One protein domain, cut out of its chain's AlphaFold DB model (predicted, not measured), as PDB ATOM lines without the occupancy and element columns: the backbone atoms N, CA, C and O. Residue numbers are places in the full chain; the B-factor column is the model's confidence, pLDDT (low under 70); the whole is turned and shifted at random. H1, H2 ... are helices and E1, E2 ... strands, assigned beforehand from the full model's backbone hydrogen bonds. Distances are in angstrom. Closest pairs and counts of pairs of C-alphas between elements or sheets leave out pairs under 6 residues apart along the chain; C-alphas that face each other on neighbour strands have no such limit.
ATOM      1  N   PHE A  58      22.207   5.662  -2.252       98.25
ATOM      2  CA  PHE A  58      20.883   5.085  -2.513       98.25
ATOM      3  C   PHE A  58      19.780   6.148  -2.698       98.25
ATOM      4  O   PHE A  58      19.071   6.108  -3.708       98.25
ATOM      5  N   PRO A  59      19.637   7.164  -1.817       97.69
ATOM      6  CA  PRO A  59      18.620   8.190  -2.023       97.69
ATOM      7  C   PRO A  59      18.828   9.004  -3.302       97.69
ATOM      8  O   PRO A  59      17.862   9.352  -3.981       97.69
ATOM      9  N   ARG A  60      20.089   9.276  -3.666       97.69
ATOM     10  CA  ARG A  60      20.436  10.001  -4.895       97.69
ATOM     11  C   ARG A  60      20.073   9.204  -6.139       97.69
ATOM     12  O   ARG A  60      19.530   9.785  -7.074       97.69
ATOM     13  N   GLN A  61      20.311   7.896  -6.128       98.31
ATOM     14  CA  GLN A  61      19.933   6.989  -7.210       98.31
ATOM     15  C   GLN A  61      18.418   6.962  -7.428       98.31
ATOM     16  O   GLN A  61      17.959   7.190  -8.547       98.31
ATOM     17  N   VAL A  62      17.637   6.759  -6.361       98.31
ATOM     18  CA  VAL A  62      16.166   6.744  -6.454       98.31
ATOM     19  C   VAL A  62      15.643   8.077  -6.986       98.31
ATOM     20  O   VAL A  62      14.840   8.102  -7.916       98.31
ATOM     21  N   VAL A  63      16.119   9.196  -6.433       97.12
ATOM     22  CA  VAL A  63      15.664  10.530  -6.841       97.12
ATOM     23  C   VAL A  63      16.065  10.854  -8.279       97.12
ATOM     24  O   VAL A  63      15.258  11.434  -9.000       97.12
ATOM     25  N   ALA A  64      17.258  10.454  -8.729       97.69
ATOM     26  CA  ALA A  64      17.676  10.633 -10.118       97.69
ATOM     27  C   ALA A  64      16.723   9.920 -11.089       97.69
ATOM     28  O   ALA A  64      16.264  10.530 -12.053       97.69
ATOM     29  N   LEU A  65      16.357   8.670 -10.789       98.06
ATOM     30  CA  LEU A  65      15.396   7.900 -11.581       98.06
ATOM     31  C   LEU A  65      13.984   8.497 -11.533       98.06
ATOM     32  O   LEU A  65      13.287   8.509 -12.544       98.06
ATOM     33  N   CYS A  66      13.555   9.037 -10.390       97.38
ATOM     34  CA  CYS A  66      12.277   9.744 -10.292       97.38
ATOM     35  C   CYS A  66      12.267  11.063 -11.086       97.38
ATOM     36  O   CYS A  66      11.240  11.428 -11.654       97.38
ATOM     37  N   GLN A  67      13.387  11.788 -11.121       96.69
ATOM     38  CA  GLN A  67      13.515  13.074 -11.813       96.69
ATOM     39  C   GLN A  67      13.654  12.906 -13.333       96.69
ATOM     40  O   GLN A  67      13.182  13.753 -14.089       96.69
ATOM     41  N   ALA A  68      14.288  11.817 -13.769       96.50
ATOM     42  CA  ALA A  68      14.505  11.456 -15.165       96.50
ATOM     43  C   ALA A  68      13.902  10.067 -15.461       96.50
ATOM     44  O   ALA A  68      14.640   9.110 -15.700       96.50
ATOM     45  N   PRO A  69      12.559   9.932 -15.459       95.94
ATOM     46  CA  PRO A  69      11.895   8.632 -15.563       95.94
ATOM     47  C   PRO A  69      12.157   7.904 -16.887       95.94
ATOM     48  O   PRO A  69      12.083   6.682 -16.915       95.94
ATOM     49  N   PHE A  70      12.544   8.614 -17.954       95.75
ATOM     50  CA  PHE A  70      12.958   8.004 -19.226       95.75
ATOM     51  C   PHE A  70      14.175   7.074 -19.076       95.75
ATOM     52  O   PHE A  70      14.353   6.162 -19.876       95.75
ATOM     53  N   LEU A  71      14.994   7.240 -18.028       97.38
ATOM     54  CA  LEU A  71      16.091   6.316 -17.726       97.38
ATOM     55  C   LEU A  71      15.588   4.917 -17.352       97.38
ATOM     56  O   LEU A  71      16.316   3.950 -17.522       97.38
ATOM     57  N   LEU A  72      14.353   4.786 -16.857       96.62
ATOM     58  CA  LEU A  72      13.762   3.490 -16.506       96.62
ATOM     59  C   LEU A  72      13.389   2.646 -17.734       96.62
ATOM     60  O   LEU A  72      13.113   1.456 -17.577       96.62
ATOM     61  N   GLU A  73      13.353   3.263 -18.916       96.19
ATOM     62  CA  GLU A  73      13.077   2.618 -20.203       96.19
ATOM     63  C   GLU A  73      14.366   2.157 -20.903       96.19
ATOM     64  O   GLU A  73      14.304   1.337 -21.819       96.19
ATOM     65  N   ASP A  74      15.535   2.642 -20.464       96.62
ATOM     66  CA  ASP A  74      16.824   2.234 -21.022       96.62
ATOM     67  C   ASP A  74      17.120   0.769 -20.642       96.62
ATOM     68  O   ASP A  74      17.150   0.437 -19.450       96.62
ATOM     69  N   PRO A  75      17.387  -0.130 -21.610       96.00
ATOM     70  CA  PRO A  75      17.712  -1.528 -21.318       96.00
ATOM     71  C   PRO A  75      18.976  -1.692 -20.456       96.00
ATOM     72  O   PRO A  75      19.153  -2.728 -19.817       96.00
ATOM     73  N   ASN A  76      19.838  -0.674 -20.397       96.81
ATOM     74  CA  ASN A  76      21.072  -0.656 -19.617       96.81
ATOM     75  C   ASN A  76      20.901  -0.050 -18.218       96.81
ATOM     76  O   ASN A  76      21.881   0.028 -17.479       96.81
ATOM     77  N   VAL A  77      19.694   0.367 -17.813       96.81
ATOM     78  CA  VAL A  77      19.471   1.007 -16.502       96.81
ATOM     79  C   VAL A  77      19.973   0.148 -15.337       96.81
ATOM     80  O   VAL A  77      20.565   0.672 -14.397       96.81
ATOM     81  N   GLY A  78      19.822  -1.178 -15.437       96.19
ATOM     82  CA  GLY A  78      20.295  -2.137 -14.434       96.19
ATOM     83  C   GLY A  78      21.817  -2.304 -14.367       96.19
ATOM     84  O   GLY A  78      22.309  -2.909 -13.422       96.19
ATOM     85  N   LEU A  79      22.570  -1.773 -15.337       96.19
ATOM     86  CA  LEU A  79      24.036  -1.718 -15.282       96.19
ATOM     87  C   LEU A  79      24.536  -0.528 -14.449       96.19
ATOM     88  O   LEU A  79      25.678  -0.538 -13.999       96.19
ATOM     89  N   ILE A  80      23.700   0.501 -14.272       95.50
ATOM     90  CA  ILE A  80      24.062   1.769 -13.617       95.50
ATOM     91  C   ILE A  80      23.406   1.885 -12.236       95.50
ATOM     92  O   ILE A  80      24.016   2.402 -11.300       95.50
ATOM     93  N   PHE A  81      22.165   1.414 -12.101       97.94
ATOM     94  CA  PHE A  81      21.378   1.514 -10.877       97.94
ATOM     95  C   PHE A  81      21.072   0.126 -10.302       97.94
ATOM     96  O   PHE A  81      20.712  -0.779 -11.058       97.94
ATOM     97  N   PRO A  82      21.155  -0.049  -8.972       97.69
ATOM     98  CA  PRO A  82      20.821  -1.313  -8.339       97.69
ATOM     99  C   PRO A  82      19.307  -1.578  -8.412       97.69
ATOM    100  O   PRO A  82      18.484  -0.660  -8.528       97.69
ATOM    101  N   ALA A  83      18.933  -2.859  -8.384       97.62
ATOM    102  CA  ALA A  83      17.564  -3.295  -8.663       97.62
ATOM    103  C   ALA A  83      16.535  -2.738  -7.663       97.62
ATOM    104  O   ALA A  83      15.416  -2.396  -8.047       97.62
ATOM    105  N   ASP A  84      16.922  -2.599  -6.398       98.12
ATOM    106  CA  ASP A  84      16.116  -2.023  -5.320       98.12
ATOM    107  C   ASP A  84      15.893  -0.511  -5.497       98.12
ATOM    108  O   ASP A  84      14.778  -0.030  -5.285       98.12
ATOM    109  N   ALA A  85      16.891   0.242  -5.974       98.38
ATOM    110  CA  ALA A  85      16.721   1.657  -6.310       98.38
ATOM    111  C   ALA A  85      15.760   1.848  -7.496       98.38
ATOM    112  O   ALA A  85      14.874   2.706  -7.444       98.38
ATOM    113  N   ILE A  86      15.877   1.010  -8.534       98.44
ATOM    114  CA  ILE A  86      14.954   0.999  -9.682       98.44
ATOM    115  C   ILE A  86      13.531   0.667  -9.224       98.44
ATOM    116  O   ILE A  86      12.580   1.366  -9.587       98.44
ATOM    117  N   ALA A  87      13.374  -0.381  -8.412       98.06
ATOM    118  CA  ALA A  87      12.079  -0.796  -7.882       98.06
ATOM    119  C   ALA A  87      11.446   0.308  -7.024       98.06
ATOM    120  O   ALA A  87      10.266   0.627  -7.196       98.06
ATOM    121  N   ARG A  88      12.236   0.953  -6.155       98.06
ATOM    122  CA  ARG A  88      11.766   2.063  -5.322       98.06
ATOM    123  C   ARG A  88      11.340   3.265  -6.161       98.06
ATOM    124  O   ARG A  88      10.273   3.821  -5.906       98.06
ATOM    125  N   ALA A  89      12.118   3.635  -7.179       98.00
ATOM    126  CA  ALA A  89      11.777   4.736  -8.077       98.00
ATOM    127  C   ALA A  89      10.470   4.467  -8.840       98.00
ATOM    128  O   ALA A  89       9.583   5.323  -8.856       98.00
ATOM    129  N   LYS A  90      10.304   3.257  -9.398       97.38
ATOM    130  CA  LYS A  90       9.056   2.827 -10.060       97.38
ATOM    131  C   LYS A  90       7.863   2.874  -9.105       97.38
ATOM    132  O   LYS A  90       6.812   3.400  -9.467       97.38
ATOM    133  N   SER A  91       8.037   2.385  -7.875       97.00
ATOM    134  CA  SER A  91       6.994   2.430  -6.850       97.00
ATOM    135  C   SER A  91       6.579   3.866  -6.534       97.00
ATOM    136  O   SER A  91       5.383   4.145  -6.527       97.00
ATOM    137  N   TYR A  92       7.516   4.795  -6.319       96.88
ATOM    138  CA  TYR A  92       7.153   6.188  -6.051       96.88
ATOM    139  C   TYR A  92       6.480   6.852  -7.251       96.88
ATOM    140  O   TYR A  92       5.449   7.491  -7.070       96.88
ATOM    141  N   LEU A  93       6.985   6.651  -8.470       96.44
ATOM    142  CA  LEU A  93       6.361   7.205  -9.675       96.44
ATOM    143  C   LEU A  93       4.915   6.717  -9.863       96.44
ATOM    144  O   LEU A  93       4.054   7.519 -10.213       96.44
ATOM    145  N   SER A  94       4.612   5.449  -9.554       95.62
ATOM    146  CA  SER A  94       3.230   4.936  -9.612       95.62
ATOM    147  C   SER A  94       2.280   5.555  -8.580       95.62
ATOM    148  O   SER A  94       1.066   5.528  -8.764       95.62
ATOM    149  N   LEU A  95       2.821   6.128  -7.502       92.81
ATOM    150  CA  LEU A  95       2.065   6.697  -6.384       92.81
ATOM    151  C   LEU A  95       1.951   8.227  -6.468       92.81
ATOM    152  O   LEU A  95       1.314   8.840  -5.609       92.81
ATOM    153  N   ILE A  96       2.563   8.842  -7.485       92.44
ATOM    154  CA  ILE A  96       2.598  10.291  -7.691       92.44
ATOM    155  C   ILE A  96       2.016  10.598  -9.078       92.44
ATOM    156  O   ILE A  96       2.757  10.712 -10.061       92.44
ATOM    157  N   PRO A  97       0.679  10.729  -9.189       84.00
ATOM    158  CA  PRO A  97       0.039  11.135 -10.433       84.00
ATOM    159  C   PRO A  97       0.598  12.479 -10.919       84.00
ATOM    160  O   PRO A  97       0.698  13.426 -10.146       84.00
ATOM    161  N   GLY A  98       0.973  12.562 -12.197       86.25
ATOM    162  CA  GLY A  98       1.606  13.763 -12.764       86.25
ATOM    163  C   GLY A  98       3.112  13.887 -12.490       86.25
ATOM    164  O   GLY A  98       3.724  14.879 -12.886       86.25
ATOM    165  N   GLY A  99       3.724  12.876 -11.863       90.62
ATOM    166  CA  GLY A  99       5.160  12.823 -11.608       90.62
ATOM    167  C   GLY A  99       5.643  13.910 -10.644       90.62
ATOM    168  O   GLY A  99       4.880  14.478  -9.868       90.62
ATOM    169  N   LEU A 100       6.939  14.216 -10.690       92.94
ATOM    170  CA  LEU A 100       7.579  15.132  -9.733       92.94
ATOM    171  C   LEU A 100       7.271  16.618  -9.984       92.94
ATOM    172  O   LEU A 100       7.613  17.454  -9.150       92.94
ATOM    173  N   GLY A 101       6.667  16.950 -11.128       91.88
ATOM    174  CA  GLY A 101       6.340  18.327 -11.509       91.88
ATOM    175  C   GLY A 101       4.950  18.793 -11.069       91.88
ATOM    176  O   GLY A 101       4.694  19.994 -11.059       91.88
ATOM    177  N   ALA A 102       4.054  17.869 -10.720       92.81
ATOM    178  CA  ALA A 102       2.710  18.198 -10.266       92.81
ATOM    179  C   ALA A 102       2.685  18.539  -8.770       92.81
ATOM    180  O   ALA A 102       3.510  18.066  -7.984       92.81
ATOM    181  N   TYR A 103       1.697  19.337  -8.363       92.12
ATOM    182  CA  TYR A 103       1.402  19.506  -6.946       92.12
ATOM    183  C   TYR A 103       0.878  18.197  -6.349       92.12
ATOM    184  O   TYR A 103       0.130  17.454  -6.985       92.12
ATOM    185  N   SER A 104       1.248  17.954  -5.098       90.81
ATOM    186  CA  SER A 104       0.659  16.898  -4.271       90.81
ATOM    187  C   SER A 104      -0.486  17.461  -3.415       90.81
ATOM    188  O   SER A 104      -0.800  18.647  -3.496       90.81
ATOM    189  N   ASP A 105      -1.120  16.633  -2.578       90.44
ATOM    190  CA  ASP A 105      -1.991  17.137  -1.499       90.44
ATOM    191  C   ASP A 105      -1.201  18.132  -0.625       90.44
ATOM    192  O   ASP A 105       0.014  18.000  -0.471       90.44
ATOM    193  N   SER A 106      -1.855  19.126  -0.021       88.38
ATOM    194  CA  SER A 106      -1.173  20.126   0.820       88.38
ATOM    195  C   SER A 106      -0.475  19.541   2.044       88.38
ATOM    196  O   SER A 106       0.435  20.151   2.603       88.38
ATOM    197  N   ARG A 107      -0.869  18.333   2.446       87.62
ATOM    198  CA  ARG A 107      -0.233  17.533   3.498       87.62
ATOM    199  C   ARG A 107       0.861  16.611   2.955       87.62
ATOM    200  O   ARG A 107       1.499  15.914   3.741       87.62
ATOM    201  N   GLY A 108       1.035  16.591   1.641       90.25
ATOM    202  CA  GLY A 108       1.931  15.764   0.850       90.25
ATOM    203  C   GLY A 108       1.380  14.402   0.441       90.25
ATOM    204  O   GLY A 108       0.239  14.033   0.725       90.25
ATOM    205  N   ILE A 109       2.221  13.653  -0.265       92.44
ATOM    206  CA  ILE A 109       1.912  12.413  -0.971       92.44
ATOM    207  C   ILE A 109       1.438  11.350   0.022       92.44
ATOM    208  O   ILE A 109       2.229  10.917   0.867       92.44
ATOM    209  N   PRO A 110       0.185  10.864  -0.091       91.88
ATOM    210  CA  PRO A 110      -0.410   9.946   0.881       91.88
ATOM    211  C   PRO A 110       0.437   8.707   1.183       91.88
ATOM    212  O   PRO A 110       0.517   8.292   2.338       91.88
ATOM    213  N   ALA A 111       1.113   8.152   0.174       92.75
ATOM    214  CA  ALA A 111       2.001   7.009   0.352       92.75
ATOM    215  C   ALA A 111       3.200   7.324   1.261       92.75
ATOM    216  O   ALA A 111       3.456   6.591   2.208       92.75
ATOM    217  N   ILE A 112       3.883   8.448   1.032       93.44
ATOM    218  CA  ILE A 112       5.017   8.884   1.861       93.44
ATOM    219  C   ILE A 112       4.546   9.209   3.278       93.44
ATOM    220  O   ILE A 112       5.193   8.831   4.252       93.44
ATOM    221  N   ARG A 113       3.380   9.848   3.423       92.19
ATOM    222  CA  ARG A 113       2.774  10.082   4.741       92.19
ATOM    223  C   ARG A 113       2.561   8.783   5.515       92.19
ATOM    224  O   ARG A 113       2.799   8.740   6.719       92.19
ATOM    225  N   LYS A 114       2.112   7.730   4.825       92.56
ATOM    226  CA  LYS A 114       1.952   6.399   5.409       92.56
ATOM    227  C   LYS A 114       3.304   5.809   5.810       92.56
ATOM    228  O   LYS A 114       3.417   5.314   6.923       92.56
ATOM    229  N   GLU A 115       4.334   5.911   4.968       94.12
ATOM    230  CA  GLU A 115       5.687   5.450   5.323       94.12
ATOM    231  C   GLU A 115       6.220   6.142   6.586       94.12
ATOM    232  O   GLU A 115       6.804   5.481   7.447       94.12
ATOM    233  N   VAL A 116       5.974   7.450   6.727       92.38
ATOM    234  CA  VAL A 116       6.335   8.222   7.926       92.38
ATOM    235  C   VAL A 116       5.546   7.748   9.146       92.38
ATOM    236  O   VAL A 116       6.147   7.505  10.190       92.38
ATOM    237  N   ALA A 117       4.227   7.574   9.028       90.81
ATOM    238  CA  ALA A 117       3.395   7.067  10.120       90.81
ATOM    239  C   ALA A 117       3.836   5.661  10.567       90.81
ATOM    240  O   ALA A 117       3.992   5.410  11.761       90.81
ATOM    241  N   ASP A 118       4.112   4.768   9.613       92.56
ATOM    242  CA  ASP A 118       4.592   3.414   9.886       92.56
ATOM    243  C   ASP A 118       5.980   3.441  10.552       92.56
ATOM    244  O   ASP A 118       6.274   2.625  11.424       92.56
ATOM    245  N   PHE A 119       6.853   4.376  10.160       92.50
ATOM    246  CA  PHE A 119       8.152   4.577  10.801       92.50
ATOM    247  C   PHE A 119       8.022   5.052  12.242       92.50
ATOM    248  O   PHE A 119       8.647   4.456  13.116       92.50
ATOM    249  N   ILE A 120       7.205   6.078  12.494       89.56
ATOM    250  CA  ILE A 120       6.952   6.569  13.854       89.56
ATOM    251  C   ILE A 120       6.379   5.428  14.696       89.56
ATOM    252  O   ILE A 120       6.858   5.190  15.799       89.56
ATOM    253  N   GLY A 121       5.441   4.655  14.142       89.25
ATOM    254  CA  GLY A 121       4.852   3.526  14.852       89.25
ATOM    255  C   GLY A 121       5.836   2.411  15.186       89.25
ATOM    256  O   GLY A 121       5.821   1.906  16.306       89.25
ATOM    257  N   ARG A 122       6.741   2.062  14.264       91.19
ATOM    258  CA  ARG A 122       7.821   1.096  14.537       91.19
ATOM    259  C   ARG A 122       8.833   1.616  15.554       91.19
ATOM    260  O   ARG A 122       9.327   0.832  16.354       91.19
ATOM    261  N   ARG A 123       9.174   2.905  15.487       89.19
ATOM    262  CA  ARG A 123      10.166   3.531  16.367       89.19
ATOM    263  C   ARG A 123       9.644   3.654  17.797       89.19
ATOM    264  O   ARG A 123      10.378   3.335  18.723       89.19
ATOM    265  N   ASP A 124       8.396   4.094  17.950       85.88
ATOM    266  CA  ASP A 124       7.822   4.447  19.252       85.88
ATOM    267  C   ASP A 124       7.008   3.302  19.870       85.88
ATOM    268  O   ASP A 124       6.721   3.341  21.059       85.88
ATOM    269  N   GLY A 125       6.613   2.290  19.087       84.06
ATOM    270  CA  GLY A 125       5.791   1.167  19.553       84.06
ATOM    271  C   GLY A 125       4.285   1.454  19.613       84.06
ATOM    272  O   GLY A 125       3.527   0.629  20.119       84.06
ATOM    273  N   TYR A 126       3.826   2.592  19.078       81.88
ATOM    274  CA  TYR A 126       2.421   3.017  19.123       81.88
ATOM    275  C   TYR A 126       1.932   3.551  17.770       81.88
ATOM    276  O   TYR A 126       2.698   4.206  17.071       81.88
ATOM    277  N   PRO A 127       0.649   3.379  17.399       78.19
ATOM    278  CA  PRO A 127       0.115   3.953  16.165       78.19
ATOM    279  C   PRO A 127       0.288   5.478  16.092       78.19
ATOM    280  O   PRO A 127      -0.023   6.197  17.046       78.19
ATOM    281  N   SER A 128       0.741   5.970  14.939       75.75
ATOM    282  CA  SER A 128       0.915   7.396  14.648       75.75
ATOM    283  C   SER A 128      -0.089   7.860  13.593       75.75
ATOM    284  O   SER A 128      -0.303   7.186  12.584       75.75
ATOM    285  N   PHE A 129      -0.682   9.036  13.812       62.28
ATOM    286  CA  PHE A 129      -1.532   9.708  12.832       62.28
ATOM    287  C   PHE A 129      -0.787  10.917  12.272       62.28
ATOM    288  O   PHE A 129      -0.747  12.000  12.851       62.28
ATOM    289  N   PHE A 130      -0.167  10.709  11.117       62.66
ATOM    290  CA  PHE A 130       0.616  11.727  10.440       62.66
ATOM    291  C   PHE A 130      -0.264  12.709   9.659       62.66
ATOM    292  O   PHE A 130      -1.061  12.294   8.811       62.66
ATOM    293  N   PHE A 131      -0.079  14.016   9.883       56.47
ATOM    294  CA  PHE A 131      -0.912  15.040   9.251       56.47
ATOM    295  C   PHE A 131      -0.223  15.851   8.146       56.47
ATOM    296  O   PHE A 131      -0.940  16.350   7.287       56.47
ATOM    297  N   GLY A 132       1.112  15.970   8.090       59.47
ATOM    298  CA  GLY A 132       1.739  16.827   7.072       59.47
ATOM    299  C   GLY A 132       3.236  16.628   6.838       59.47
ATOM    300  O   GLY A 132       4.048  16.701   7.760       59.47
ATOM    301  N   SER A 133       3.610  16.431   5.572       54.28
ATOM    302  CA  SER A 133       4.989  16.430   5.077       54.28
ATOM    303  C   SER A 133       5.283  17.711   4.317       54.28
ATOM    304  O   SER A 133       4.503  18.068   3.443       54.28
ATOM    305  N   GLY A 134       6.436  18.316   4.584       52.53
ATOM    306  CA  GLY A 134       7.145  19.249   3.714       52.53
ATOM    307  C   GLY A 134       7.117  20.727   4.121       52.53
ATOM    308  O   GLY A 134       7.250  21.619   3.286       52.53
ATOM    309  N   PHE A 135       7.014  21.017   5.414       55.16
ATOM    310  CA  PHE A 135       7.397  22.347   5.880       55.16
ATOM    311  C   PHE A 135       8.903  22.533   5.673       55.16
ATOM    312  O   PHE A 135       9.680  21.597   5.869       55.16
ATOM    313  N   GLN A 136       9.322  23.746   5.304       52.53
ATOM    314  CA  GLN A 136      10.735  24.128   5.244       52.53
ATOM    315  C   GLN A 136      11.324  24.224   6.660       52.53
ATOM    316  O   GLN A 136      11.687  25.292   7.147       52.53
ATOM    317  N   LEU A 137      11.389  23.088   7.345       54.50
ATOM    318  CA  LEU A 137      11.942  22.933   8.678       54.50
ATOM    319  C   LEU A 137      13.436  22.700   8.510       54.50
ATOM    320  O   LEU A 137      13.890  21.589   8.233       54.50
ATOM    321  N   ALA A 138      14.195  23.785   8.607       49.19
ATOM    322  CA  ALA A 138      15.636  23.746   8.411       49.19
ATOM    323  C   ALA A 138      16.364  23.043   9.572       49.19
ATOM    324  O   ALA A 138      17.395  22.416   9.337       49.19
ATOM    325  N   ASP A 139      15.830  23.104  10.802       49.81
ATOM    326  CA  ASP A 139      16.670  22.889  11.989       49.81
ATOM    327  C   ASP A 139      16.030  22.133  13.172       49.81
ATOM    328  O   ASP A 139      16.674  22.017  14.209       49.81
ATOM    329  N   ILE A 140      14.813  21.581  13.057       56.31
ATOM    330  CA  ILE A 140      14.150  20.918  14.200       56.31
ATOM    331  C   ILE A 140      14.125  19.393  14.025       56.31
ATOM    332  O   ILE A 140      13.545  18.877  13.068       56.31
ATOM    333  N   ILE A 141      14.721  18.681  14.987       58.38
ATOM    334  CA  ILE A 141      14.496  17.253  15.235       58.38
ATOM    335  C   ILE A 141      13.991  17.122  16.671       58.38
ATOM    336  O   ILE A 141      14.778  17.160  17.608       58.38
ATOM    337  N   HIS A 142      12.686  16.956  16.849       61.59
ATOM    338  CA  HIS A 142      12.101  16.568  18.128       61.59
ATOM    339  C   HIS A 142      10.984  15.568  17.866       61.59
ATOM    340  O   HIS A 142       9.938  15.909  17.320       61.59
ATOM    341  N   CYS A 143      11.214  14.323  18.262       64.25
ATOM    342  CA  CYS A 143      10.205  13.276  18.274       64.25
ATOM    343  C   CYS A 143      10.065  12.782  19.710       64.25
ATOM    344  O   CYS A 143      10.795  11.894  20.134       64.25
ATOM    345  N   ILE A 144       9.162  13.415  20.460       76.75
ATOM    346  CA  ILE A 144       8.906  13.106  21.878       76.75
ATOM    347  C   ILE A 144       7.564  12.396  22.083       76.75
ATOM    348  O   ILE A 144       7.099  12.249  23.210       76.75
ATOM    349  N   SER A 145       6.944  11.938  20.992       79.81
ATOM    350  CA  SER A 145       5.649  11.259  21.003       79.81
ATOM    351  C   SER A 145       5.683   9.979  21.848       79.81
ATOM    352  O   SER A 145       4.734   9.718  22.580       79.81
ATOM    353  N   GLN A 146       6.797   9.234  21.832       84.00
ATOM    354  CA  GLN A 146       7.018   8.106  22.744       84.00
ATOM    355  C   GLN A 146       6.973   8.541  24.217       84.00
ATOM    356  O   GLN A 146       6.202   7.988  24.991       84.00
ATOM    357  N   VAL A 147       7.733   9.579  24.590       86.06
ATOM    358  CA  VAL A 147       7.798  10.078  25.976       86.06
ATOM    359  C   VAL A 147       6.413  10.486  26.472       86.06
ATOM    360  O   VAL A 147       6.021  10.103  27.569       86.06
ATOM    361  N   LEU A 148       5.641  11.206  25.651       86.31
ATOM    362  CA  LEU A 148       4.268  11.583  25.989       86.31
ATOM    363  C   LEU A 148       3.388  10.357  26.286       86.31
ATOM    364  O   LEU A 148       2.575  10.387  27.209       86.31
ATOM    365  N   ARG A 149       3.533   9.280  25.511       85.31
ATOM    366  CA  ARG A 149       2.751   8.053  25.711       85.31
ATOM    367  C   ARG A 149       3.185   7.298  26.961       85.31
ATOM    368  O   ARG A 149       2.323   6.863  27.720       85.31
ATOM    369  N   ASP A 150       4.487   7.227  27.213       88.12
ATOM    370  CA  ASP A 150       5.053   6.539  28.376       88.12
ATOM    371  C   ASP A 150       4.715   7.242  29.706       88.12
ATOM    372  O   ASP A 150       4.696   6.597  30.753       88.12
ATOM    373  N   MET A 151       4.373   8.539  29.686       90.75
ATOM    374  CA  MET A 151       3.867   9.261  30.868       90.75
ATOM    375  C   MET A 151       2.492   8.767  31.352       90.75
ATOM    376  O   MET A 151       2.123   9.033  32.496       90.75
ATOM    377  N   GLY A 152       1.743   8.054  30.506       90.00
ATOM    378  CA  GLY A 152       0.429   7.502  30.827       90.00
ATOM    379  C   GLY A 152      -0.681   8.546  31.053       90.00
ATOM    380  O   GLY A 152      -0.450   9.761  31.006       90.00
ATOM    381  N   PRO A 153      -1.929   8.091  31.275       91.12
ATOM    382  CA  PRO A 153      -3.054   8.984  31.534       91.12
ATOM    383  C   PRO A 153      -2.929   9.722  32.882       91.12
ATOM    384  O   PRO A 153      -2.420   9.148  33.846       91.12
ATOM    385  N   PRO A 154      -3.441  10.964  32.992       91.44
ATOM    386  CA  PRO A 154      -4.184  11.697  31.958       91.44
ATOM    387  C   PRO A 154      -3.288  12.383  30.913       91.44
ATOM    388  O   PRO A 154      -3.758  12.722  29.828       91.44
ATOM    389  N   ILE A 155      -1.991  12.540  31.200       91.12
ATOM    390  CA  ILE A 155      -1.061  13.359  30.408       91.12
ATOM    391  C   ILE A 155      -0.995  12.888  28.953       91.12
ATOM    392  O   ILE A 155      -1.134  13.707  28.045       91.12
ATOM    393  N   SER A 156      -0.873  11.576  28.726       88.94
ATOM    394  CA  SER A 156      -0.800  10.982  27.385       88.94
ATOM    395  C   SER A 156      -2.011  11.296  26.498       88.94
ATOM    396  O   SER A 156      -1.895  11.273  25.272       88.94
ATOM    397  N   ASN A 157      -3.169  11.581  27.103       87.25
ATOM    398  CA  ASN A 157      -4.441  11.781  26.404       87.25
ATOM    399  C   ASN A 157      -4.805  13.261  26.246       87.25
ATOM    400  O   ASN A 157      -5.568  13.611  25.348       87.25
ATOM    401  N   GLU A 158      -4.290  14.123  27.119       90.50
ATOM    402  CA  GLU A 158      -4.700  15.528  27.189       90.50
ATOM    403  C   GLU A 158      -3.645  16.481  26.632       90.50
ATOM    404  O   GLU A 158      -3.995  17.511  26.049       90.50
ATOM    405  N   LEU A 159      -2.353  16.160  26.782       91.88
ATOM    406  CA  LEU A 159      -1.302  17.067  26.341       91.88
ATOM    407  C   LEU A 159      -1.268  17.128  24.813       91.88
ATOM    408  O   LEU A 159      -1.059  16.126  24.128       91.88
ATOM    409  N   GLN A 160      -1.449  18.338  24.298       91.25
ATOM    410  CA  GLN A 160      -1.310  18.671  22.889       91.25
ATOM    411  C   GLN A 160       0.168  18.738  22.516       91.25
ATOM    412  O   GLN A 160       0.936  19.480  23.131       91.25
ATOM    413  N   LEU A 161       0.565  17.985  21.494       88.19
ATOM    414  CA  LEU A 161       1.956  17.891  21.064       88.19
ATOM    415  C   LEU A 161       2.068  18.017  19.545       88.19
ATOM    416  O   LEU A 161       1.296  17.413  18.800       88.19
ATOM    417  N   ILE A 162       3.074  18.771  19.098       88.38
ATOM    418  CA  ILE A 162       3.525  18.790  17.706       88.38
ATOM    419  C   ILE A 162       5.010  18.420  17.677       88.38
ATOM    420  O   ILE A 162       5.853  19.160  18.185       88.38
ATOM    421  N   SER A 163       5.317  17.266  17.090       87.81
ATOM    422  CA  SER A 163       6.680  16.745  16.919       87.81
ATOM    423  C   SER A 163       7.178  17.060  15.512       87.81
ATOM    424  O   SER A 163       6.417  16.931  14.561       87.81
ATOM    425  N   PHE A 164       8.452  17.419  15.351       88.75
ATOM    426  CA  PHE A 164       9.046  17.806  14.065       88.75
ATOM    427  C   PHE A 164      10.247  16.922  13.716       88.75
ATOM    428  O   PHE A 164      11.038  16.560  14.587       88.75
ATOM    429  N   HIS A 165      10.436  16.625  12.433       89.81
ATOM    430  CA  HIS A 165      11.636  15.958  11.927       89.81
ATOM    431  C   HIS A 165      12.042  16.549  10.576       89.81
ATOM    432  O   HIS A 165      11.192  16.946   9.785       89.81
ATOM    433  N   THR A 166      13.338  16.583  10.277       90.75
ATOM    434  CA  THR A 166      13.879  17.087   9.004       90.75
ATOM    435  C   THR A 166      14.843  16.092   8.362       90.75
ATOM    436  O   THR A 166      15.471  15.316   9.081       90.75
ATOM    437  N   VAL A 167      14.985  16.135   7.032       92.38
ATOM    438  CA  VAL A 167      16.056  15.423   6.293       92.38
ATOM    439  C   VAL A 167      17.383  16.197   6.317       92.38
ATOM    440  O   VAL A 167      18.417  15.712   5.873       92.38
ATOM    441  N   SER A 168      17.364  17.426   6.841       90.44
ATOM    442  CA  SER A 168      18.476  18.382   6.762       90.44
ATOM    443  C   SER A 168      19.619  18.109   7.743       90.44
ATOM    444  O   SER A 168      20.607  18.838   7.729       90.44
ATOM    445  N   LYS A 169      19.481  17.136   8.645       89.75
ATOM    446  CA  LYS A 169      20.374  16.920   9.795       89.75
ATOM    447  C   LYS A 169      20.744  15.440   9.933       89.75
ATOM    448  O   LYS A 169      20.262  14.599   9.180       89.75
ATOM    449  N   GLY A 170      21.612  15.137  10.899       88.62
ATOM    450  CA  GLY A 170      22.182  13.801  11.070       88.62
ATOM    451  C   GLY A 170      23.068  13.408   9.886       88.62
ATOM    452  O   GLY A 170      23.533  14.266   9.139       88.62
ATOM    453  N   TYR A 171      23.254  12.104   9.694       90.62
ATOM    454  CA  TYR A 171      24.041  11.550   8.587       90.62
ATOM    455  C   TYR A 171      23.390  11.749   7.201       90.62
ATOM    456  O   TYR A 171      24.025  11.480   6.189       90.62
ATOM    457  N   TRP A 172      22.148  12.243   7.123       92.81
ATOM    458  CA  TRP A 172      21.520  12.613   5.848       92.81
ATOM    459  C   TRP A 172      22.030  13.955   5.326       92.81
ATOM    460  O   TRP A 172      22.416  14.053   4.169       92.81
ATOM    461  N   GLY A 173      22.019  15.001   6.161       91.44
ATOM    462  CA  GLY A 173      22.590  16.305   5.795       91.44
ATOM    463  C   GLY A 173      21.965  16.980   4.561       91.44
ATOM    464  O   GLY A 173      22.564  17.890   3.987       91.44
ATOM    465  N   GLU A 174      20.759  16.578   4.145       93.06
ATOM    466  CA  GLU A 174      20.108  16.984   2.891       93.06
ATOM    467  C   GLU A 174      19.448  18.379   2.989       93.06
ATOM    468  O   GLU A 174      18.298  18.592   2.599       93.06
ATOM    469  N   CYS A 175      20.177  19.374   3.517       90.50
ATOM    470  CA  CYS A 175      19.649  20.708   3.839       90.50
ATOM    471  C   CYS A 175      19.028  21.426   2.630       90.50
ATOM    472  O   CYS A 175      18.036  22.148   2.761       90.50
ATOM    473  N   GLY A 176      19.624  21.236   1.449       90.75
ATOM    474  CA  GLY A 176      19.174  21.846   0.197       90.75
ATOM    475  C   GLY A 176      17.845  21.291  -0.313       90.75
ATOM    476  O   GLY A 176      17.149  21.995  -1.037       90.75
ATOM    477  N   GLN A 177      17.457  20.082   0.107       90.88
ATOM    478  CA  GLN A 177      16.195  19.464  -0.313       90.88
ATOM    479  C   GLN A 177      14.996  20.079   0.403       90.88
ATOM    480  O   GLN A 177      13.884  20.049  -0.114       90.88
ATOM    481  N   ARG A 178      15.209  20.691   1.579       89.69
ATOM    482  CA  ARG A 178      14.156  21.366   2.357       89.69
ATOM    483  C   ARG A 178      13.006  20.426   2.751       89.69
ATOM    484  O   ARG A 178      11.854  20.846   2.794       89.69
ATOM    485  N   GLY A 179      13.328  19.161   3.026       89.94
ATOM    486  CA  GLY A 179      12.369  18.152   3.472       89.94
ATOM    487  C   GLY A 179      12.256  18.057   4.984       89.94
ATOM    488  O   GLY A 179      13.240  18.149   5.715       89.94
ATOM    489  N   GLY A 180      11.044  17.829   5.457       89.81
ATOM    490  CA  GLY A 180      10.760  17.641   6.867       89.81
ATOM    491  C   GLY A 180       9.274  17.487   7.093       89.81
ATOM    492  O   GLY A 180       8.476  17.739   6.200       89.81
ATOM    493  N   TYR A 181       8.888  17.057   8.275       88.88
ATOM    494  CA  TYR A 181       7.509  16.780   8.602       88.88
ATOM    495  C   TYR A 181       7.180  17.136  10.036       88.88
ATOM    496  O   TYR A 181       8.083  17.303  10.859       88.88
ATOM    497  N   PHE A 182       5.883  17.197  10.331       88.75
ATOM    498  CA  PHE A 182       5.423  17.186  11.707       88.75
ATOM    499  C   PHE A 182       4.286  16.194  11.943       88.75
ATOM    500  O   PHE A 182       3.479  15.895  11.061       88.75
ATOM    501  N   GLU A 183       4.235  15.693  13.169       87.62
ATOM    502  CA  GLU A 183       3.164  14.861  13.704       87.62
ATOM    503  C   GLU A 183       2.389  15.677  14.737       87.62
ATOM    504  O   GLU A 183       2.993  16.385  15.540       87.62
ATOM    505  N   MET A 184       1.062  15.567  14.720       87.06
ATOM    506  CA  MET A 184       0.185  16.201  15.702       87.06
ATOM    507  C   MET A 184      -0.462  15.134  16.580       87.06
ATOM    508  O   MET A 184      -1.061  14.188  16.072       87.06
ATOM    509  N   THR A 185      -0.379  15.299  17.896       87.25
ATOM    510  CA  THR A 185      -0.979  14.404  18.891       87.25
ATOM    511  C   THR A 185      -1.923  15.199  19.787       87.25
ATOM    512  O   THR A 185      -1.583  16.292  20.239       87.25
ATOM    513  N   ASN A 186      -3.126  14.662  20.012       89.44
ATOM    514  CA  ASN A 186      -4.193  15.252  20.836       89.44
ATOM    515  C   ASN A 186      -4.668  16.658  20.404       89.44
ATOM    516  O   ASN A 186      -5.325  17.355  21.174       89.44
ATOM    517  N   ILE A 187      -4.378  17.088  19.169       90.00
ATOM    518  CA  ILE A 187      -4.843  18.380  18.645       90.00
ATOM    519  C   ILE A 187      -6.325  18.281  18.237       90.00
ATOM    520  O   ILE A 187      -6.678  17.384  17.466       90.00
ATOM    521  N   PRO A 188      -7.208  19.190  18.700       92.06
ATOM    522  CA  PRO A 188      -8.623  19.168  18.342       92.06
ATOM    523  C   PRO A 188      -8.851  19.263  16.823       92.06
ATOM    524  O   PRO A 188      -8.193  20.075  16.168       92.06
ATOM    525  N   PRO A 189      -9.830  18.534  16.245       90.88
ATOM    526  CA  PRO A 189     -10.056  18.507  14.795       90.88
ATOM    527  C   PRO A 189     -10.239  19.888  14.152       90.88
ATOM    528  O   PRO A 189      -9.634  20.177  13.128       90.88
ATOM    529  N   ARG A 190     -10.981  20.796  14.801       93.38
ATOM    530  CA  ARG A 190     -11.154  22.171  14.294       93.38
ATOM    531  C   ARG A 190      -9.833  22.939  14.207       93.38
ATOM    532  O   ARG A 190      -9.644  23.735  13.298       93.38
ATOM    533  N   THR A 191      -8.915  22.708  15.146       91.31
ATOM    534  CA  THR A 191      -7.576  23.312  15.123       91.31
ATOM    535  C   THR A 191      -6.729  22.705  14.006       91.31
ATOM    536  O   THR A 191      -6.001  23.422  13.324       91.31
ATOM    537  N   VAL A 192      -6.856  21.397  13.778       88.25
ATOM    538  CA  VAL A 192      -6.209  20.692  12.663       88.25
ATOM    539  C   VAL A 192      -6.667  21.247  11.306       88.25
ATOM    540  O   VAL A 192      -5.828  21.467  10.431       88.25
ATOM    541  N   ASP A 193      -7.958  21.550  11.146       89.31
ATOM    542  CA  ASP A 193      -8.508  22.155   9.923       89.31
ATOM    543  C   ASP A 193      -7.933  23.557   9.657       89.31
ATOM    544  O   ASP A 193      -7.598  23.900   8.522       89.31
ATOM    545  N   GLU A 194      -7.748  24.360  10.705       91.44
ATOM    546  CA  GLU A 194      -7.123  25.682  10.602       91.44
ATOM    547  C   GLU A 194      -5.641  25.590  10.207       91.44
ATOM    548  O   GLU A 194      -5.172  26.353   9.359       91.44
ATOM    549  N   ILE A 195      -4.910  24.606  10.741       88.19
ATOM    550  CA  ILE A 195      -3.521  24.327  10.344       88.19
ATOM    551  C   ILE A 195      -3.462  23.864   8.883       88.19
ATOM    552  O   ILE A 195      -2.605  24.324   8.125       88.19
ATOM    553  N   TYR A 196      -4.387  22.997   8.462       86.38
ATOM    554  CA  TYR A 196      -4.505  22.568   7.068       86.38
ATOM    555  C   TYR A 196      -4.762  23.749   6.131       86.38
ATOM    556  O   TYR A 196      -4.098  23.877   5.101       86.38
ATOM    557  N   LYS A 197      -5.667  24.655   6.515       88.56
ATOM    558  CA  LYS A 197      -5.956  25.876   5.760       88.56
ATOM    559  C   LYS A 197      -4.691  26.708   5.552       88.56
ATOM    560  O   LYS A 197      -4.409  27.085   4.418       88.56
ATOM    561  N   VAL A 198      -3.893  26.929   6.599       87.62
ATOM    562  CA  VAL A 198      -2.611  27.652   6.490       87.62
ATOM    563  C   VAL A 198      -1.623  26.916   5.579       87.62
ATOM    564  O   VAL A 198      -1.025  27.541   4.704       87.62
ATOM    565  N   ALA A 199      -1.475  25.596   5.731       84.06
ATOM    566  CA  ALA A 199      -0.582  24.792   4.891       84.06
ATOM    567  C   ALA A 199      -0.957  24.864   3.398       84.06
ATOM    568  O   ALA A 199      -0.081  24.941   2.535       84.06
ATOM    569  N   SER A 200      -2.258  24.907   3.095       86.44
ATOM    570  CA  SER A 200      -2.783  24.933   1.724       86.44
ATOM    571  C   SER A 200      -2.475  26.221   0.950       86.44
ATOM    572  O   SER A 200      -2.482  26.207  -0.279       86.44
ATOM    573  N   ILE A 201      -2.109  27.314   1.637       88.50
ATOM    574  CA  ILE A 201      -1.725  28.590   1.000       88.50
ATOM    575  C   ILE A 201      -0.499  28.405   0.095       88.50
ATOM    576  O   ILE A 201      -0.381  29.055  -0.938       88.50
ATOM    577  N   SER A 202       0.407  27.494   0.467       84.44
ATOM    578  CA  SER A 202       1.600  27.159  -0.323       84.44
ATOM    579  C   SER A 202       1.378  25.983  -1.285       84.44
ATOM    580  O   SER A 202       2.348  25.435  -1.806       84.44
ATOM    581  N   LEU A 203       0.117  25.603  -1.532       88.50
ATOM    582  CA  LEU A 203      -0.322  24.465  -2.343       88.50
ATOM    583  C   LEU A 203       0.162  23.128  -1.799       88.50
ATOM    584  O   LEU A 203      -0.603  22.442  -1.134       88.50
ATOM    585  N   SER A 204       1.412  22.759  -2.060       88.25
ATOM    586  CA  SER A 204       2.031  21.564  -1.504       88.25
ATOM    587  C   SER A 204       3.546  21.712  -1.450       88.25
ATOM    588  O   SER A 204       4.123  22.410  -2.288       88.25
ATOM    589  N   PRO A 205       4.220  21.009  -0.538       88.56
ATOM    590  CA  PRO A 205       5.673  21.005  -0.519       88.56
ATOM    591  C   PRO A 205       6.300  20.353  -1.741       88.56
ATOM    592  O   PRO A 205       5.675  19.539  -2.417       88.56
ATOM    593  N   ASN A 206       7.570  20.665  -1.995       90.94
ATOM    594  CA  ASN A 206       8.261  20.117  -3.156       90.94
ATOM    595  C   ASN A 206       8.303  18.575  -3.096       90.94
ATOM    596  O   ASN A 206       8.642  17.993  -2.066       90.94
ATOM    597  N   VAL A 207       7.920  17.921  -4.194       93.25
ATOM    598  CA  VAL A 207       7.733  16.461  -4.252       93.25
ATOM    599  C   VAL A 207       9.031  15.710  -3.962       93.25
ATOM    600  O   VAL A 207       9.034  14.705  -3.253       93.25
ATOM    601  N   LEU A 208      10.148  16.225  -4.464       93.88
ATOM    602  CA  LEU A 208      11.461  15.617  -4.295       93.88
ATOM    603  C   LEU A 208      11.854  15.513  -2.812       93.88
ATOM    604  O   LEU A 208      12.302  14.460  -2.364       93.88
ATOM    605  N   ALA A 209      11.586  16.542  -2.011       92.56
ATOM    606  CA  ALA A 209      11.783  16.512  -0.566       92.56
ATOM    607  C   ALA A 209      10.909  15.480   0.142       92.56
ATOM    608  O   ALA A 209      11.351  14.861   1.109       92.56
ATOM    609  N   GLN A 210       9.679  15.286  -0.333       93.69
ATOM    610  CA  GLN A 210       8.796  14.256   0.202       93.69
ATOM    611  C   GLN A 210       9.361  12.860  -0.107       93.69
ATOM    612  O   GLN A 210       9.377  12.004   0.773       93.69
ATOM    613  N   ILE A 211       9.909  12.636  -1.306       95.88
ATOM    614  CA  ILE A 211      10.604  11.382  -1.647       95.88
ATOM    615  C   ILE A 211      11.819  11.171  -0.733       95.88
ATOM    616  O   ILE A 211      11.967  10.094  -0.160       95.88
ATOM    617  N   PHE A 212      12.645  12.203  -0.518       95.88
ATOM    618  CA  PHE A 212      13.755  12.147   0.445       95.88
ATOM    619  C   PHE A 212      13.283  11.759   1.851       95.88
ATOM    620  O   PHE A 212      13.940  10.959   2.516       95.88
ATOM    621  N   MET A 213      12.134  12.270   2.301       93.88
ATOM    622  CA  MET A 213      11.561  11.851   3.578       93.88
ATOM    623  C   MET A 213      11.168  10.375   3.589       93.88
ATOM    624  O   MET A 213      11.503   9.689   4.548       93.88
ATOM    625  N   GLY A 214      10.480   9.890   2.548       95.38
ATOM    626  CA  GLY A 214      10.108   8.478   2.417       95.38
ATOM    627  C   GLY A 214      11.333   7.562   2.486       95.38
ATOM    628  O   GLY A 214      11.361   6.594   3.242       95.38
ATOM    629  N   LEU A 215      12.406   7.943   1.795       96.88
ATOM    630  CA  LEU A 215      13.680   7.221   1.804       96.88
ATOM    631  C   LEU A 215      14.387   7.273   3.168       96.88
ATOM    632  O   LEU A 215      15.010   6.290   3.563       96.88
ATOM    633  N   MET A 216      14.267   8.383   3.903       95.50
ATOM    634  CA  MET A 216      14.816   8.532   5.257       95.50
ATOM    635  C   MET A 216      14.127   7.632   6.274       95.50
ATOM    636  O   MET A 216      14.792   7.013   7.103       95.50
ATOM    637  N   VAL A 217      12.801   7.542   6.213       94.00
ATOM    638  CA  VAL A 217      12.006   6.766   7.177       94.00
ATOM    639  C   VAL A 217      11.847   5.296   6.778       94.00
ATOM    640  O   VAL A 217      11.486   4.447   7.600       94.00
ATOM    641  N   ASN A 218      12.138   4.978   5.516       95.69
ATOM    642  CA  ASN A 218      12.080   3.636   4.955       95.69
ATOM    643  C   ASN A 218      13.337   3.315   4.112       95.69
ATOM    644  O   ASN A 218      13.214   3.121   2.894       95.69
ATOM    645  N   PRO A 219      14.526   3.228   4.751       95.94
ATOM    646  CA  PRO A 219      15.792   2.921   4.078       95.94
ATOM    647  C   PRO A 219      15.833   1.469   3.558       95.94
ATOM    648  O   PRO A 219      14.939   0.685   3.927       95.94
ATOM    649  N   PRO A 220      16.855   1.101   2.754       97.06
ATOM    650  CA  PRO A 220      17.097  -0.280   2.334       97.06
ATOM    651  C   PRO A 220      17.083  -1.264   3.512       97.06
ATOM    652  O   PRO A 220      17.447  -0.911   4.642       97.06
ATOM    653  N   LYS A 221      16.625  -2.487   3.262       95.56
ATOM    654  CA  LYS A 221      16.545  -3.598   4.225       95.56
ATOM    655  C   LYS A 221      17.751  -4.526   4.082       95.56
ATOM    656  O   LYS A 221      18.335  -4.522   3.014       95.56
ATOM    657  N   PRO A 222      18.098  -5.336   5.100       95.12
ATOM    658  CA  PRO A 222      19.273  -6.214   5.061       95.12
ATOM    659  C   PRO A 222      19.443  -7.079   3.804       95.12
ATOM    660  O   PRO A 222      20.571  -7.364   3.428       95.12
ATOM    661  N   ASP A 223      18.347  -7.453   3.140       94.00
ATOM    662  CA  ASP A 223      18.369  -8.284   1.929       94.00
ATOM    663  C   ASP A 223      18.362  -7.474   0.611       94.00
ATOM    664  O   ASP A 223      18.365  -8.053  -0.477       94.00
ATOM    665  N   ASP A 224      18.325  -6.141   0.682       96.12
ATOM    666  CA  ASP A 224      18.336  -5.259  -0.487       96.12
ATOM    667  C   ASP A 224      19.768  -5.052  -1.015       96.12
ATOM    668  O   ASP A 224      20.716  -4.874  -0.248       96.12
ATOM    669  N   PHE A 225      19.923  -4.972  -2.342       96.19
ATOM    670  CA  PHE A 225      21.224  -4.787  -3.004       96.19
ATOM    671  C   PHE A 225      22.016  -3.571  -2.502       96.19
ATOM    672  O   PHE A 225      23.244  -3.621  -2.442       96.19
ATOM    673  N   SER A 226      21.336  -2.478  -2.155       97.44
ATOM    674  CA  SER A 226      21.987  -1.242  -1.713       97.44
ATOM    675  C   SER A 226      22.246  -1.188  -0.202       97.44
ATOM    676  O   SER A 226      22.762  -0.176   0.276       97.44
ATOM    677  N   TYR A 227      21.880  -2.217   0.573       97.81
ATOM    678  CA  TYR A 227      21.918  -2.171   2.039       97.81
ATOM    679  C   TYR A 227      23.320  -1.996   2.609       97.81
ATOM    680  O   TYR A 227      23.556  -1.051   3.361       97.81
ATOM    681  N   ASP A 228      24.251  -2.868   2.230       97.75
ATOM    682  CA  ASP A 228      25.611  -2.847   2.775       97.75
ATOM    683  C   ASP A 228      26.307  -1.518   2.472       97.75
ATOM    684  O   ASP A 228      26.920  -0.907   3.353       97.75
ATOM    685  N   GLN A 229      26.134  -1.012   1.244       97.81
ATOM    686  CA  GLN A 229      26.634   0.305   0.866       97.81
ATOM    687  C   GLN A 229      25.986   1.403   1.718       97.81
ATOM    688  O   GLN A 229      26.700   2.215   2.306       97.81
ATOM    689  N   TYR A 230      24.657   1.409   1.832       97.38
ATOM    690  CA  TYR A 230      23.923   2.407   2.611       97.38
ATOM    691  C   TYR A 230      24.359   2.442   4.084       97.38
ATOM    692  O   TYR A 230      24.504   3.521   4.655       97.38
ATOM    693  N   ILE A 231      24.598   1.281   4.703       97.25
ATOM    694  CA  ILE A 231      25.085   1.196   6.086       97.25
ATOM    695  C   ILE A 231      26.528   1.691   6.207       97.25
ATOM    696  O   ILE A 231      26.839   2.354   7.190       97.25
ATOM    697  N   SER A 232      27.391   1.418   5.223       97.06
ATOM    698  CA  SER A 232      28.782   1.899   5.230       97.06
ATOM    699  C   SER A 232      28.913   3.420   5.066       97.06
ATOM    700  O   SER A 232      29.903   4.005   5.499       97.06
ATOM    701  N   GLU A 233      27.921   4.059   4.438       95.75
ATOM    702  CA  GLU A 233      27.877   5.508   4.212       95.75
ATOM    703  C   GLU A 233      27.306   6.289   5.413       95.75
ATOM    704  O   GLU A 233      27.417   7.517   5.437       95.75
ATOM    705  N   ARG A 234      26.691   5.596   6.383       87.75
ATOM    706  CA  ARG A 234      26.010   6.169   7.553       87.75
ATOM    707  C   ARG A 234      26.938   6.374   8.749       87.75
ATOM    708  O   ARG A 234      26.818   7.452   9.374       87.75
TER     709      ARG A 234
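Overview. This is residues 58 to 234 of the 234 residues of the protein "glutamate--glyoxylate aminotransferase 2-like" of Cucumis melo (UniProt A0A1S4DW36). The domain is a long body with a group of helices, H1 to H4, at one end and a small three-stranded sheet toward the other, with helix H9 in the middle between them, packing on both H1 and H5. H5 packs on the sheet over its edge strand E1, the short helices H6 and H7 make the far end, H8 lies past E1, and H10, near the chain's end, sits by the beginning of H1. The printed part has 177 residues with ten named helices and three named strands, in the order H1 H2 H3 H4 H5 E1 H6 H7 E2 E3 H8 H9 H10. The sheet runs E1 - E3 - E2, all antiparallel, and the class is mostly helix. The whole is compact, with a radius of gyration of the C-alphas of 17.2 A, and elongated in outline, spanning 58 by 35 by 25 A.

Along the chain. H1, residues 58 to 67, begins at C-alpha 58, (20.883, 5.085, -2.513), and is 14.3 A long. H2 is residues 69 to 73 and H3 residues 77 to 80. H4, residues 83 to 95, measures 18.6 A, and H5, residues 110 to 124, the longest helix, 20.9 A. E1 is residues 130 to 133, H6 residues 145 to 150 and H7 residues 155 to 158. E2, residues 161 to 166, measures 17.0 A from its C-alpha 161 at (1.956, 17.891, 21.064), and E3, residues 180 to 185, 17.1 A. H8, residues 189 to 200, measures 16.3 A and H9, residues 207 to 217, 15.6 A. H10, residues 227 to 232, ends at C-alpha 232, (28.782, 1.899, 5.230).

Arrangement. H1 touches H4 at a steep tilt of 45 degrees, the same way, closest at the C-alphas of Val 62 and Ala 89, 5.1 A. H2 and H3 are each close to H4 but not clearly touching. H1 touches H9 at a shallow tilt of 26 degrees, opposite ways, closest at the C-alphas of Pro 59 and Leu 215, 6.3 A. H5 touches H9 at a shallow tilt of 25 degrees, the same way, with the C-alphas of Ile 112 and Gly 214 closest, 5.1 A. H5 and H9 on one face of the sheet make two layers, a sheet with helices on one face. H5 has a height over the sheet of 9.3 A and lies over E1. E1 and E3 are antiparallel, with N 182 and O 132 within hydrogen-bond range at 3.2 A. E2 and E3 form a hairpin, with N 163 and O 183 at 2.9 A and N 181 and O 165 at 2.8 A. E1, H6 H7 and E2 form a split strand-helix-strand unit, two strands running the same way with E3 between them, and its crossover is left-handed. H6 touches H7 only at the corner, closest at the C-alphas of Arg 149 and Ser 156, 4.9 A. H6 and H8 only graze the sheet. H10 is close to H1 but not clearly touching, at 6.5 A between the C-alphas of Tyr 230 and Phe 58. In H1, H4, H5, H6, H8, H9 and H10 every O i to N i+4 pair is within hydrogen-bond range; in H2 0 of 1 is, beside 2 of 2 O i to N i+3 pairs, and H3 and H7 are too short for an O i to N i+4 pair.

Size, cuts and confidence. The two C-alphas farthest apart, those of Pro 75 and Pro 154, are 59.1 A apart. The printed part has no cut and ends at Arg 234, the chain's last residue. The links H4 to H5, E1 to H6 and E2 to E3 are long. The mean pLDDT of the printed part is 89.1, and residues 129 to 143, which include E1, are under 70.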